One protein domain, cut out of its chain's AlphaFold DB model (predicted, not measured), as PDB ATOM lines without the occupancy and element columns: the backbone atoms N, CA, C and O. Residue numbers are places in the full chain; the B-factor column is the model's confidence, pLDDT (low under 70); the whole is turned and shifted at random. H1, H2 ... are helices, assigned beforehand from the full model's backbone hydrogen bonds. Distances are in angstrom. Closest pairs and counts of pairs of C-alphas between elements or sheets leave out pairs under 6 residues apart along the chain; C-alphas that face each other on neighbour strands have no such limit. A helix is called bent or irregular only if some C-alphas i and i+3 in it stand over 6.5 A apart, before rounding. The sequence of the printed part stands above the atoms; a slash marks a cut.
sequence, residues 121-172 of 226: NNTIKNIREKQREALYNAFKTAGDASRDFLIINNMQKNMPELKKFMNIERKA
ATOM      1  N   ASN A 121      10.778 -32.531 -25.077       91.94
ATOM      2  CA  ASN A 121      11.327 -31.436 -24.271       91.94
ATOM      3  C   ASN A 121      12.405 -30.645 -25.022       91.94
ATOM      4  O   ASN A 121      12.467 -29.423 -24.894       91.94
ATOM      5  N   ASN A 122      13.252 -31.320 -25.795       90.56
ATOM      6  CA  ASN A 122      14.275 -30.655 -26.599       90.56
ATOM      7  C   ASN A 122      13.660 -29.949 -27.813       90.56
ATOM      8  O   ASN A 122      14.049 -28.825 -28.123       90.56
ATOM      9  N   THR A 123      12.647 -30.555 -28.439       88.44
ATOM     10  CA  THR A 123      11.893 -29.943 -29.539       88.44
ATOM     11  C   THR A 123      11.298 -28.601 -29.113       88.44
ATOM     12  O   THR A 123      11.522 -27.607 -29.788       88.44
ATOM     13  N   ILE A 124      10.613 -28.519 -27.966       85.38
ATOM     14  CA  ILE A 124       9.961 -27.262 -27.563       85.38
ATOM     15  C   ILE A 124      10.947 -26.165 -27.123       85.38
ATOM     16  O   ILE A 124      10.650 -24.986 -27.284       85.38
ATOM     17  N   LYS A 125      12.126 -26.530 -26.596       80.44
ATOM     18  CA  LYS A 125      13.161 -25.570 -26.164       80.44
ATOM     19  C   LYS A 125      13.913 -24.923 -27.327       80.44
ATOM     20  O   LYS A 125      14.329 -23.776 -27.214       80.44
ATOM     21  N   ASN A 126      14.098 -25.657 -28.421       67.25
ATOM     22  CA  ASN A 126      14.957 -25.245 -29.536       67.25
ATOM     23  C   ASN A 126      14.204 -24.501 -30.650       67.25
ATOM     24  O   ASN A 126      14.789 -24.173 -31.681       67.25
ATOM     25  N   ILE A 127      12.908 -24.249 -30.473       67.88
ATOM     26  CA  ILE A 127      12.049 -23.716 -31.525       67.88
ATOM     27  C   ILE A 127      11.838 -22.203 -31.353       67.88
ATOM     28  O   ILE A 127      11.341 -21.744 -30.331       67.88
ATOM     29  N   ARG A 128      12.160 -21.439 -32.411       62.22
ATOM     30  CA  ARG A 128      11.785 -20.018 -32.594       62.22
ATOM     31  C   ARG A 128      10.396 -19.834 -33.247       62.22
ATOM     32  O   ARG A 128      10.020 -18.719 -33.587       62.22
ATOM     33  N   GLU A 129       9.659 -20.920 -33.494       66.25
ATOM     34  CA  GLU A 129       8.340 -20.906 -34.147       66.25
ATOM     35  C   GLU A 129       7.228 -20.387 -33.215       66.25
ATOM     36  O   GLU A 129       7.368 -20.291 -31.994       66.25
ATOM     37  N   LYS A 130       6.055 -20.127 -33.807       76.75
ATOM     38  CA  LYS A 130       4.816 -19.856 -33.071       76.75
ATOM     39  C   LYS A 130       4.483 -21.024 -32.135       76.75
ATOM     40  O   LYS A 130       4.622 -22.190 -32.502       76.75
ATOM     41  N   GLN A 131       3.922 -20.711 -30.967       83.88
ATOM     42  CA  GLN A 131       3.628 -21.670 -29.891       83.88
ATOM     43  C   GLN A 131       2.898 -22.948 -30.353       83.88
ATOM     44  O   GLN A 131       3.200 -24.039 -29.872       83.88
ATOM     45  N   ARG A 132       1.946 -22.839 -31.291       89.81
ATOM     46  CA  ARG A 132       1.194 -23.996 -31.809       89.81
ATOM     47  C   ARG A 132       2.036 -24.945 -32.658       89.81
ATOM     48  O   ARG A 132       1.822 -26.149 -32.594       89.81
ATOM     49  N   GLU A 133       2.989 -24.439 -33.426       91.69
ATOM     50  CA  GLU A 133       3.864 -25.288 -34.241       91.69
ATOM     51  C   GLU A 133       4.848 -26.052 -33.367       91.69
ATOM     52  O   GLU A 133       4.978 -27.268 -33.508       91.69
ATOM     53  N   ALA A 134       5.432 -25.361 -32.383       91.31
ATOM     54  CA  ALA A 134       6.274 -25.985 -31.373       91.31
ATOM     55  C   ALA A 134       5.527 -27.115 -30.646       91.31
ATOM     56  O   ALA A 134       6.065 -28.207 -30.460       91.31
ATOM     57  N   LEU A 135       4.258 -26.876 -30.291       94.00
ATOM     58  CA  LEU A 135       3.408 -27.867 -29.639       94.00
ATOM     59  C   LEU A 135       3.081 -29.057 -30.557       94.00
ATOM     60  O   LEU A 135       3.158 -30.198 -30.107       94.00
ATOM     61  N   TYR A 136       2.779 -28.811 -31.838       95.56
ATOM     62  CA  TYR A 136       2.575 -29.874 -32.830       95.56
ATOM     63  C   TYR A 136       3.812 -30.765 -32.954       95.56
ATOM     64  O   TYR A 136       3.718 -31.984 -32.820       95.56
ATOM     65  N   ASN A 137       4.984 -30.152 -33.150       94.62
ATOM     66  CA  ASN A 137       6.239 -30.880 -33.310       94.62
ATOM     67  C   ASN A 137       6.570 -31.684 -32.039       94.62
ATOM     68  O   ASN A 137       7.008 -32.832 -32.128       94.62
ATOM     69  N   ALA A 138       6.322 -31.118 -30.851       95.62
ATOM     70  CA  ALA A 138       6.507 -31.817 -29.582       95.62
ATOM     71  C   ALA A 138       5.570 -33.031 -29.455       95.62
ATOM     72  O   ALA A 138       6.042 -34.117 -29.120       95.62
ATOM     73  N   PHE A 139       4.279 -32.895 -29.787       97.19
ATOM     74  CA  PHE A 139       3.335 -34.022 -29.788       97.19
ATOM     75  C   PHE A 139       3.706 -35.094 -30.807       97.19
ATOM     76  O   PHE A 139       3.684 -36.284 -30.494       97.19
ATOM     77  N   LYS A 140       4.129 -34.690 -32.006       96.00
ATOM     78  CA  LYS A 140       4.599 -35.625 -33.027       96.00
ATOM     79  C   LYS A 140       5.809 -36.426 -32.556       96.00
ATOM     80  O   LYS A 140       5.854 -37.638 -32.736       96.00
ATOM     81  N   THR A 141       6.754 -35.744 -31.913       95.69
ATOM     82  CA  THR A 141       7.971 -36.350 -31.361       95.69
ATOM     83  C   THR A 141       7.653 -37.295 -30.200       95.69
ATOM     84  O   THR A 141       8.211 -38.387 -30.122       95.69
ATOM     85  N   ALA A 142       6.753 -36.887 -29.301       96.19
ATOM     86  CA  ALA A 142       6.376 -37.672 -28.132       96.19
ATOM     87  C   ALA A 142       5.480 -38.873 -28.484       96.19
ATOM     88  O   ALA A 142       5.494 -39.881 -27.774       96.19
ATOM     89  N   GLY A 143       4.678 -38.776 -29.551       95.38
ATOM     90  CA  GLY A 143       3.718 -39.804 -29.947       95.38
ATOM     91  C   GLY A 143       2.769 -40.145 -28.797       95.38
ATOM     92  O   GLY A 143       2.166 -39.259 -28.185       95.38
ATOM     93  N   ASP A 144       2.699 -41.425 -28.432       93.31
ATOM     94  CA  ASP A 144       1.875 -41.891 -27.312       93.31
ATOM     95  C   ASP A 144       2.279 -41.274 -25.961       93.31
ATOM     96  O   ASP A 144       1.478 -41.291 -25.021       93.31
ATOM     97  N   ALA A 145       3.509 -40.756 -25.836       96.62
ATOM     98  CA  ALA A 145       4.036 -40.087 -24.642       96.62
ATOM     99  C   ALA A 145       3.661 -38.602 -24.544       96.62
ATOM    100  O   ALA A 145       4.047 -37.927 -23.593       96.62
ATOM    101  N   SER A 146       2.868 -38.080 -25.488       96.62
ATOM    102  CA  SER A 146       2.459 -36.667 -25.498       96.62
ATOM    103  C   SER A 146       1.735 -36.236 -24.222       96.62
ATOM    104  O   SER A 146       1.864 -35.094 -23.785       96.62
ATOM    105  N   ARG A 147       0.974 -37.145 -23.601       95.50
ATOM    106  CA  ARG A 147       0.278 -36.860 -22.341       95.50
ATOM    107  C   ARG A 147       1.266 -36.655 -21.191       95.50
ATOM    108  O   ARG A 147       1.123 -35.695 -20.443       95.50
ATOM    109  N   ASP A 148       2.253 -37.533 -21.080       96.25
ATOM    110  CA  ASP A 148       3.299 -37.525 -20.054       96.25
ATOM    111  C   ASP A 148       4.115 -36.239 -20.182       96.25
ATOM    112  O   ASP A 148       4.276 -35.509 -19.208       96.25
ATOM    113  N   PHE A 149       4.482 -35.883 -21.420       96.38
ATOM    114  CA  PHE A 149       5.107 -34.605 -21.751       96.38
ATOM    115  C   PHE A 149       4.309 -33.401 -21.221       96.38
ATOM    116  O   PHE A 149       4.889 -32.522 -20.579       96.38
ATOM    117  N   LEU A 150       2.988 -33.351 -21.436       94.88
ATOM    118  CA  LEU A 150       2.166 -32.252 -20.917       94.88
ATOM    119  C   LEU A 150       2.109 -32.228 -19.389       94.88
ATOM    120  O   LEU A 150       2.138 -31.151 -18.798       94.88
ATOM    121  N   ILE A 151       2.004 -33.393 -18.750       94.56
ATOM    122  CA  ILE A 151       1.909 -33.497 -17.291       94.56
ATOM    123  C   ILE A 151       3.220 -33.052 -16.638       94.56
ATOM    124  O   ILE A 151       3.195 -32.213 -15.743       94.56
ATOM    125  N   ILE A 152       4.350 -33.571 -17.116       94.56
ATOM    126  CA  ILE A 152       5.682 -33.324 -16.551       94.56
ATOM    127  C   ILE A 152       6.102 -31.861 -16.674       94.56
ATOM    128  O   ILE A 152       6.785 -31.345 -15.795       94.56
ATOM    129  N   ASN A 153       5.698 -31.175 -17.744       92.06
ATOM    130  CA  ASN A 153       6.047 -29.768 -17.955       92.06
ATOM    131  C   ASN A 153       4.997 -28.787 -17.412       92.06
ATOM    132  O   ASN A 153       5.059 -27.602 -17.722       92.06
ATOM    133  N   ASN A 154       4.024 -29.260 -16.630       91.12
ATOM    134  CA  ASN A 154       2.934 -28.436 -16.110       91.12
ATOM    135  C   ASN A 154       2.124 -27.701 -17.206       91.12
ATOM    136  O   ASN A 154       1.750 -26.535 -17.088       91.12
ATOM    137  N   MET A 155       1.891 -28.387 -18.328       91.88
ATOM    138  CA  MET A 155       1.242 -27.863 -19.537       91.88
ATOM    139  C   MET A 155      -0.145 -28.480 -19.770       91.88
ATOM    140  O   MET A 155      -0.622 -28.549 -20.904       91.88
ATOM    141  N   GLN A 156      -0.833 -28.930 -18.722       89.38
ATOM    142  CA  GLN A 156      -2.088 -29.688 -18.836       89.38
ATOM    143  C   GLN A 156      -3.245 -28.845 -19.385       89.38
ATOM    144  O   GLN A 156      -4.178 -29.395 -19.967       89.38
ATOM    145  N   LYS A 157      -3.141 -27.510 -19.336       90.12
ATOM    146  CA  LYS A 157      -4.038 -26.604 -20.078       90.12
ATOM    147  C   LYS A 157      -4.079 -26.884 -21.589       90.12
ATOM    148  O   LYS A 157      -5.059 -26.551 -22.240       90.12
ATOM    149  N   ASN A 158      -3.053 -27.544 -22.137       93.12
ATOM    150  CA  ASN A 158      -2.965 -27.935 -23.545       93.12
ATOM    151  C   ASN A 158      -3.522 -29.348 -23.831       93.12
ATOM    152  O   ASN A 158      -3.376 -29.849 -24.945       93.12
ATOM    153  N   MET A 159      -4.180 -30.011 -22.870       93.19
ATOM    154  CA  MET A 159      -4.868 -31.290 -23.118       93.19
ATOM    155  C   MET A 159      -5.925 -31.214 -24.244       93.19
ATOM    156  O   MET A 159      -6.008 -32.168 -25.024       93.19
ATOM    157  N   PRO A 160      -6.702 -30.118 -24.411       93.94
ATOM    158  CA  PRO A 160      -7.593 -29.966 -25.565       93.94
ATOM    159  C   PRO A 160      -6.844 -29.958 -26.903       93.94
ATOM    160  O   PRO A 160      -7.296 -30.581 -27.863       93.94
ATOM    161  N   GLU A 161      -5.669 -29.324 -26.956       95.56
ATOM    162  CA  GLU A 161      -4.812 -29.329 -28.145       95.56
ATOM    163  C   GLU A 161      -4.278 -30.739 -28.426       95.56
ATOM    164  O   GLU A 161      -4.308 -31.186 -29.566       95.56
ATOM    165  N   LEU A 162      -3.896 -31.508 -27.400       96.12
ATOM    166  CA  LEU A 162      -3.537 -32.917 -27.590       96.12
ATOM    167  C   LEU A 162      -4.705 -33.729 -28.175       96.12
ATOM    168  O   LEU A 162      -4.510 -34.520 -29.097       96.12
ATOM    169  N   LYS A 163      -5.939 -33.515 -27.700       95.25
ATOM    170  CA  LYS A 163      -7.127 -34.173 -28.274       95.25
ATOM    171  C   LYS A 163      -7.313 -33.797 -29.749       95.25
ATOM    172  O   LYS A 163      -7.569 -34.679 -30.569       95.25
ATOM    173  N   LYS A 164      -7.140 -32.516 -30.094       95.88
ATOM    174  CA  LYS A 164      -7.172 -32.035 -31.482       95.88
ATOM    175  C   LYS A 164      -6.098 -32.718 -32.335       95.88
ATOM    176  O   LYS A 164      -6.425 -33.253 -33.390       95.88
ATOM    177  N   PHE A 165      -4.855 -32.758 -31.859       97.31
ATOM    178  CA  PHE A 165      -3.742 -33.437 -32.529       97.31
ATOM    179  C   PHE A 165      -4.063 -34.907 -32.820       97.31
ATOM    180  O   PHE A 165      -3.943 -35.347 -33.960       97.31
ATOM    181  N   MET A 166      -4.553 -35.651 -31.824       95.88
ATOM    182  CA  MET A 166      -4.898 -37.069 -31.986       95.88
ATOM    183  C   MET A 166      -6.016 -37.289 -33.015       95.88
ATOM    184  O   MET A 166      -5.984 -38.271 -33.757       95.88
ATOM    185  N   ASN A 167      -6.994 -36.382 -33.082       95.62
ATOM    186  CA  ASN A 167      -8.054 -36.446 -34.089       95.62
ATOM    187  C   ASN A 167      -7.496 -36.235 -35.502       95.62
ATOM    188  O   ASN A 167      -7.803 -37.026 -36.392       95.62
ATOM    189  N   ILE A 168      -6.633 -35.232 -35.681       95.19
ATOM    190  CA  ILE A 168      -5.977 -34.921 -36.962       95.19
ATOM    191  C   ILE A 168      -5.053 -36.061 -37.403       95.19
ATOM    192  O   ILE A 168      -5.020 -36.435 -38.576       95.19
ATOM    193  N   GLU A 169      -4.314 -36.665 -36.469       94.12
ATOM    194  CA  GLU A 169      -3.433 -37.789 -36.787       94.12
ATOM    195  C   GLU A 169      -4.209 -38.996 -37.333       94.12
ATOM    196  O   GLU A 169      -3.733 -39.634 -38.280       94.12
ATOM    197  N   ARG A 170      -5.405 -39.259 -36.781       91.88
ATOM    198  CA  ARG A 170      -6.315 -40.334 -37.213       91.88
ATOM    199  C   ARG A 170      -7.040 -40.010 -38.516       91.88
ATOM    200  O   ARG A 170      -7.144 -40.876 -39.379       91.88
ATOM    201  N   LYS A 171      -7.556 -38.786 -38.650       91.56
ATOM    202  CA  LYS A 171      -8.363 -38.344 -39.790       91.56
ATOM    203  C   LYS A 171      -7.950 -36.931 -40.192       91.56
ATOM    204  O   LYS A 171      -8.519 -35.957 -39.714       91.56
ATOM    205  N   ALA A 172      -6.961 -36.850 -41.076       90.75
ATOM    206  CA  ALA A 172      -6.571 -35.597 -41.711       90.75
ATOM    207  C   ALA A 172      -7.632 -35.150 -42.730       90.75
ATOM    208  O   ALA A 172      -8.408 -35.975 -43.225       90.75
TER     209      ALA A 172
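Overview. This is residues 121 to 172 of the 226 residues of an uncharacterized protein of Nitrospira bacterium HGW-Nitrospira-1 (UniProt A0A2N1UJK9). A bent helix, H2, makes a corner, and H3 folds back beside its second arm, H2b, as a short helical hairpin, while the small helix H1 packs on the first arm, H2a, away from H3. H3 is the longer leg of the hairpin, and it is with its residues 156 to 162 that it packs on H2b. The printed part has 52 residues with three named helices, in the order H1, H2, H3, and no named strand; the class is all helix. The whole is compact, with a radius of gyration of the C-alphas of 10.3 A, and rounded, spanning 29 by 21 by 17 A.

Arrangement. H1, residues 121 to 125, touches H2a, residues 131 to 141; their closest C-alphas, those of Ile 124 and Ala 134, are 5.5 A apart. H2a is the first arm of H2, residues 131 to 152, which by its hydrogen bonds was assigned as one helix but is bent: C-alphas 141 and 144 are 9.2 A apart. The second arm is H2b, residues 144 to 152, and the two arms touch only at the corner, closest at the C-alphas of Phe 139 and Ser 146, 5.1 A apart. The arms run opposite ways at a steep tilt of 52 degrees. H1 and H2b are close but not clearly touching, with the closest C-alphas, those of Asn 121 and Phe 149, 7.4 A apart. H3, residues 156 to 170, forms a helical hairpin with H2b, the two running opposite ways at a shallow tilt of 9 degrees. They touch, H3 with residues 156 to 162 alone, and their closest C-alphas, those of Leu 150 and Gln 156, are 5.4 A apart. H3 and H2a only just touch, with 3 pairs of C-alphas within 8 A, H3 with residues 162 to 165 alone; the closest C-alphas are those of Tyr 136 and Phe 165, 7.3 A apart. H2a and H3 run the same way at a steep tilt of 61 degrees. H1 and H3 are apart. In H1 and H2a every O i to N i+4 pair is within hydrogen-bond range; in H2b it is 4 of 5 and in H3 9 of 11.

Along the chain. H1 begins at C-alpha 121, (11.327, -31.436, -24.271), and is 6.4 A long from first to last C-alpha. H2a is 15.4 A long and starts at C-alpha 131, (3.628, -21.670, -29.891). H2b is 14.3 A long and irregular, with C-alphas 144 and 147 7.3 A apart. H3 is 21.7 A long and also irregular, with C-alphas 157 and 160 7.4 A apart; it ends at C-alpha 170, (-6.315, -40.334, -37.213).

Size, cuts and confidence. The two C-alphas farthest apart, those of Asn 126 and Lys 171, are 28.6 A apart. The printed part has no cut, and the links H1 to H2 and H2 to H3 are tight. The mean pLDDT of the printed part is 90.8, and residues 126 to 129 are under 70.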